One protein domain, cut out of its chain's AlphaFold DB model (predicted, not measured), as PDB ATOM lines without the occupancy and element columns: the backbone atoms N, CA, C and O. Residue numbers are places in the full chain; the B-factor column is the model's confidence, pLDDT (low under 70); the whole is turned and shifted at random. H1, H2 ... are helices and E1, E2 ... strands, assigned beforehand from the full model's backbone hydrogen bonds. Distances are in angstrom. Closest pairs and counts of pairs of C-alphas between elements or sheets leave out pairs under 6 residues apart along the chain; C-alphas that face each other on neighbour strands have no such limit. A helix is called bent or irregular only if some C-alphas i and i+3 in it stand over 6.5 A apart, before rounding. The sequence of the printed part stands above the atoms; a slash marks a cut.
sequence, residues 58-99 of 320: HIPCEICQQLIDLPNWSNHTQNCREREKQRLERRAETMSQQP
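What this domain is: This is residues 58 to 99 of the 320 residues of the protein "Hypothetical protein" of Rotaria sp. Silwood1 (UniProt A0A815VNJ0). One long helix, H1, has a small two-stranded hairpin, E1 and E2, at its first end; the hairpin's loop, residues 61 to 66, points along the helix, and the far part of H1 sticks out freely with residues 97 to 99. The helix makes the longest axis. The printed part has 42 residues, with two named strands and then one named helix along the chain; the sheet has the order E1 - E2, antiparallel, and the class is mostly helix. It is only just extended, close to loose, with a radius of gyration of the C-alphas of 13.7 A, and spans 46 by 15 by 8 A, a rod.

How they stand to each other: E1, residues 58 to 60, and E2, residues 67 to 69, form a hairpin, antiparallel at 140 degrees between their directions. N 59 and O 68 are within hydrogen-bond range at 2.9 A, as are N 68 and O 59 at 2.9 A. A tight link joins E2 to H1, residues 70 to 96. The closest C-alphas of E1 and H1 are those of His 58 and Leu 70, 6.1 A apart; those of E2 and H1 are Ile 68 and His 76, 7.6 A apart. H1 is irregular, with C-alphas 71 and 74 7.3 A apart, and has a kink of 30 degrees near residue 77. In H1, 21 of 23 O i to N i+4 pairs are within hydrogen-bond range.

Where its parts are: E1, three residues, begins at C-alpha 58 at (39.011, -45.855, 28.916). E2, three residues, ends at C-alpha 69 at (35.475, -42.953, 29.366). H1, 27 residues, measures 38.9 A from first to last C-alpha and ends at C-alpha 96 at (55.319, -10.651, 33.619).

The domain as a whole: The two C-alphas farthest apart, those of Pro 71 and Pro 99, are 46.2 A apart. Residues 85 to 99, of which 85 to 96 belong to H1, stand free. The printed part has no cut, and neither link is long. The mean pLDDT of the printed part is 95.0, and no printed residue is under 70.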
ATOM      1  N   HIS A  58      38.371 -47.035  28.347       94.50
ATOM      2  CA  HIS A  58      39.011 -45.855  28.916       94.50
ATOM      3  C   HIS A  58      40.208 -45.456  28.045       94.50
ATOM      4  O   HIS A  58      41.003 -46.314  27.657       94.50
ATOM      5  N   ILE A  59      40.357 -44.163  27.760       93.50
ATOM      6  CA  ILE A  59      41.488 -43.596  27.011       93.50
ATOM      7  C   ILE A  59      42.234 -42.599  27.916       93.50
ATOM      8  O   ILE A  59      41.580 -41.805  28.598       93.50
ATOM      9  N   PRO A  60      43.581 -42.619  27.970       96.69
ATOM     10  CA  PRO A  60      44.356 -41.652  28.745       96.69
ATOM     11  C   PRO A  60      44.404 -40.284  28.057       96.69
ATOM     12  O   PRO A  60      44.805 -40.181  26.902       96.69
ATOM     13  N   CYS A  61      44.039 -39.217  28.770       97.25
ATOM     14  CA  CYS A  61      44.146 -37.842  28.288       97.25
ATOM     15  C   CYS A  61      45.614 -37.417  28.162       97.25
ATOM     16  O   CYS A  61      46.332 -37.400  29.153       97.25
ATOM     17  N   GLU A  62      46.052 -36.967  26.987       96.69
ATOM     18  CA  GLU A  62      47.449 -36.551  26.755       96.69
ATOM     19  C   GLU A  62      47.884 -35.327  27.583       96.69
ATOM     20  O   GLU A  62      49.071 -35.120  27.817       96.69
ATOM     21  N   ILE A  63      46.927 -34.513  28.041       96.50
ATOM     22  CA  ILE A  63      47.198 -33.253  28.750       96.50
ATOM     23  C   ILE A  63      47.321 -33.488  30.256       96.50
ATOM     24  O   ILE A  63      48.250 -32.995  30.890       96.50
ATOM     25  N   CYS A  64      46.383 -34.239  30.845       97.00
ATOM     26  CA  CYS A  64      46.351 -34.473  32.294       97.00
ATOM     27  C   CYS A  64      46.671 -35.912  32.718       97.00
ATOM     28  O   CYS A  64      46.687 -36.185  33.916       97.00
ATOM     29  N   GLN A  65      46.921 -36.818  31.767       97.25
ATOM     30  CA  GLN A  65      47.220 -38.244  31.969       97.25
ATOM     31  C   GLN A  65      46.101 -39.039  32.676       97.25
ATOM     32  O   GLN A  65      46.306 -40.185  33.067       97.25
ATOM     33  N   GLN A  66      44.902 -38.465  32.845       97.19
ATOM     34  CA  GLN A  66      43.763 -39.160  33.456       97.19
ATOM     35  C   GLN A  66      43.100 -40.115  32.459       97.19
ATOM     36  O   GLN A  66      42.943 -39.774  31.290       97.19
ATOM     37  N   LEU A  67      42.689 -41.296  32.929       96.31
ATOM     38  CA  LEU A  67      41.895 -42.255  32.155       96.31
ATOM     39  C   LEU A  67      40.432 -41.807  32.123       96.31
ATOM     40  O   LEU A  67      39.831 -41.619  33.178       96.31
ATOM     41  N   ILE A  68      39.872 -41.641  30.926       96.69
ATOM     42  CA  ILE A  68      38.530 -41.088  30.709       96.69
ATOM     43  C   ILE A  68      37.708 -42.030  29.833       96.69
ATOM     44  O   ILE A  68      38.217 -42.578  28.854       96.69
ATOM     45  N   ASP A  69      36.425 -42.168  30.154       95.50
ATOM     46  CA  ASP A  69      35.475 -42.953  29.366       95.50
ATOM     47  C   ASP A  69      35.231 -42.333  27.986       95.50
ATOM     48  O   ASP A  69      35.064 -41.116  27.855       95.50
ATOM     49  N   LEU A  70      35.112 -43.177  26.957       92.75
ATOM     50  CA  LEU A  70      34.890 -42.752  25.569       92.75
ATOM     51  C   LEU A  70      33.751 -41.723  25.372       92.75
ATOM     52  O   LEU A  70      33.978 -40.738  24.668       92.75
ATOM     53  N   PRO A  71      32.561 -41.868  25.998       94.44
ATOM     54  CA  PRO A  71      31.475 -40.894  25.843       94.44
ATOM     55  C   PRO A  71      31.822 -39.506  26.400       94.44
ATOM     56  O   PRO A  71      31.371 -38.489  25.879       94.44
ATOM     57  N   ASN A  72      32.662 -39.457  27.436       95.44
ATOM     58  CA  ASN A  72      33.068 -38.227  28.113       95.44
ATOM     59  C   ASN A  72      34.382 -37.647  27.564       95.44
ATOM     60  O   ASN A  72      34.745 -36.521  27.913       95.44
ATOM     61  N   TRP A  73      35.084 -38.382  26.695       94.81
ATOM     62  CA  TRP A  73      36.397 -38.018  26.160       94.81
ATOM     63  C   TRP A  73      36.416 -36.646  25.483       94.81
ATOM     64  O   TRP A  73      37.309 -35.841  25.752       94.81
ATOM     65  N   SER A  74      35.425 -36.345  24.636       96.44
ATOM     66  CA  SER A  74      35.367 -35.072  23.899       96.44
ATOM     67  C   SER A  74      35.240 -33.874  24.847       96.44
ATOM     68  O   SER A  74      36.061 -32.954  24.818       96.44
ATOM     69  N   ASN A  75      34.267 -33.936  25.765       97.81
ATOM     70  CA  ASN A  75      34.027 -32.885  26.753       97.81
ATOM     71  C   ASN A  75      35.228 -32.724  27.701       97.81
ATOM     72  O   ASN A  75      35.684 -31.611  27.972       97.81
ATOM     73  N   HIS A  76      35.799 -33.839  28.169       97.81
ATOM     74  CA  HIS A  76      37.011 -33.805  28.979       97.81
ATOM     75  C   HIS A  76      38.164 -33.139  28.227       97.81
ATOM     76  O   HIS A  76      38.806 -32.254  28.785       97.81
ATOM     77  N   THR A  77      38.425 -33.525  26.976       96.88
ATOM     78  CA  THR A  77      39.553 -33.006  26.189       96.88
ATOM     79  C   THR A  77      39.445 -31.497  25.994       96.88
ATOM     80  O   THR A  77      40.434 -30.788  26.187       96.88
ATOM     81  N   GLN A  78      38.251 -30.981  25.692       97.69
ATOM     82  CA  GLN A  78      38.013 -29.542  25.570       97.69
ATOM     83  C   GLN A  78      38.249 -28.810  26.900       97.69
ATOM     84  O   GLN A  78      39.030 -27.860  26.954       97.69
ATOM     85  N   ASN A  79      37.658 -29.294  27.997       98.06
ATOM     86  CA  ASN A  79      37.822 -28.680  29.320       98.06
ATOM     87  C   ASN A  79      39.247 -28.813  29.871       98.06
ATOM     88  O   ASN A  79      39.698 -27.992  30.671       98.06
ATOM     89  N   CYS A  80      39.962 -29.872  29.500       97.94
ATOM     90  CA  CYS A  80      41.350 -30.079  29.884       97.94
ATOM     91  C   CYS A  80      42.269 -29.100  29.144       97.94
ATOM     92  O   CYS A  80      43.106 -28.463  29.781       97.94
ATOM     93  N   ARG A  81      42.048 -28.889  27.837       97.94
ATOM     94  CA  ARG A  81      42.749 -27.864  27.045       97.94
ATOM     95  C   ARG A  81      42.534 -26.463  27.601       97.94
ATOM     96  O   ARG A  81      43.507 -25.741  27.792       97.94
ATOM     97  N   GLU A  82      41.290 -26.104  27.906       98.06
ATOM     98  CA  GLU A  82      40.968 -24.782  28.452       98.06
ATOM     99  C   GLU A  82      41.621 -24.565  29.826       98.06
ATOM    100  O   GLU A  82      42.233 -23.530  30.081       98.06
ATOM    101  N   ARG A  83      41.594 -25.581  30.701       97.81
ATOM    102  CA  ARG A  83      42.289 -25.511  31.994       97.81
ATOM    103  C   ARG A  83      43.799 -25.361  31.843       97.81
ATOM    104  O   ARG A  83      44.398 -24.597  32.599       97.81
ATOM    105  N   GLU A  84      44.422 -26.071  30.908       97.75
ATOM    106  CA  GLU A  84      45.864 -25.947  30.679       97.75
ATOM    107  C   GLU A  84      46.223 -24.574  30.100       97.75
ATOM    108  O   GLU A  84      47.164 -23.942  30.578       97.75
ATOM    109  N   LYS A  85      45.409 -24.044  29.180       97.50
ATOM    110  CA  LYS A  85      45.539 -22.671  28.678       97.50
ATOM    111  C   LYS A  85      45.514 -21.650  29.821       97.50
ATOM    112  O   LYS A  85      46.455 -20.874  29.956       97.50
ATOM    113  N   GLN A  86      44.535 -21.731  30.722       97.81
ATOM    114  CA  GLN A  86      44.456 -20.850  31.898       97.81
ATOM    115  C   GLN A  86      45.644 -21.015  32.860       97.81
ATOM    116  O   GLN A  86      46.049 -20.075  33.543       97.81
ATOM    117  N   ARG A  87      46.219 -22.220  32.977       97.00
ATOM    118  CA  ARG A  87      47.442 -22.431  33.776       97.00
ATOM    119  C   ARG A  87      48.650 -21.761  33.135       97.00
ATOM    120  O   ARG A  87      49.465 -21.201  33.868       97.00
ATOM    121  N   LEU A  88      48.763 -21.808  31.812       96.25
ATOM    122  CA  LEU A  88      49.824 -21.131  31.073       96.25
ATOM    123  C   LEU A  88      49.674 -19.610  31.136       96.25
ATOM    124  O   LEU A  88      50.666 -18.936  31.392       96.25
ATOM    125  N   GLU A  89      48.458 -19.081  31.007       97.12
ATOM    126  CA  GLU A  89      48.174 -17.647  31.161       97.12
ATOM    127  C   GLU A  89      48.547 -17.154  32.562       97.12
ATOM    128  O   GLU A  89      49.351 -16.235  32.686       97.12
ATOM    129  N   ARG A  90      48.114 -17.849  33.626       96.56
ATOM    130  CA  ARG A  90      48.534 -17.511  35.000       96.56
ATOM    131  C   ARG A  90      50.049 -17.568  35.185       96.56
ATOM    132  O   ARG A  90      50.617 -16.733  35.879       96.56
ATOM    133  N   ARG A  91      50.734 -18.539  34.568       95.38
ATOM    134  CA  ARG A  91      52.205 -18.589  34.597       95.38
ATOM    135  C   ARG A  91      52.812 -17.388  33.874       95.38
ATOM    136  O   ARG A  91      53.720 -16.770  34.423       95.38
ATOM    137  N   ALA A  92      52.306 -17.033  32.699       94.62
ATOM    138  CA  ALA A  92      52.770 -15.876  31.944       94.62
ATOM    139  C   ALA A  92      52.565 -14.570  32.726       94.62
ATOM    140  O   ALA A  92      53.490 -13.769  32.812       94.62
ATOM    141  N   GLU A  93      51.418 -14.398  33.385       93.75
ATOM    142  CA  GLU A  93      51.146 -13.259  34.269       93.75
ATOM    143  C   GLU A  93      52.126 -13.211  35.445       93.75
ATOM    144  O   GLU A  93      52.724 -12.167  35.705       93.75
ATOM    145  N   THR A  94      52.378 -14.344  36.111       91.62
ATOM    146  CA  THR A  94      53.366 -14.390  37.206       91.62
ATOM    147  C   THR A  94      54.790 -14.103  36.733       91.62
ATOM    148  O   THR A  94      55.574 -13.536  37.489       91.62
ATOM    149  N   MET A  95      55.136 -14.456  35.490       87.94
ATOM    150  CA  MET A  95      56.433 -14.111  34.902       87.94
ATOM    151  C   MET A  95      56.500 -12.638  34.493       87.94
ATOM    152  O   MET A  95      57.535 -12.011  34.687       87.94
ATOM    153  N   SER A  96      55.403 -12.067  33.988       87.94
ATOM    154  CA  SER A  96      55.319 -10.651  33.619       87.94
ATOM    155  C   SER A  96      55.332  -9.719  34.831       87.94
ATOM    156  O   SER A  96      55.761  -8.577  34.708       87.94
ATOM    157  N   GLN A  97      54.857 -10.186  35.986       85.06
ATOM    158  CA  GLN A  97      54.889  -9.432  37.241       85.06
ATOM    159  C   GLN A  97      56.207  -9.585  38.001       85.06
ATOM    160  O   GLN A  97      56.356  -8.992  39.071       85.06
ATOM    161  N   GLN A  98      57.175 -10.363  37.495       79.69
ATOM    162  CA  GLN A  98      58.489 -10.340  38.115       79.69
ATOM    163  C   GLN A  98      59.065  -8.934  37.938       79.69
ATOM    164  O   GLN A  98      59.207  -8.486  36.797       79.69
ATOM    165  N   PRO A  99      59.375  -8.224  39.040       83.12
ATOM    166  CA  PRO A  99      59.983  -6.913  38.941       83.12
ATOM    167  C   PRO A  99      61.233  -7.073  38.087       83.12
ATOM    168  O   PRO A  99      62.021  -7.996  38.326       83.12
TER     169      PRO A  99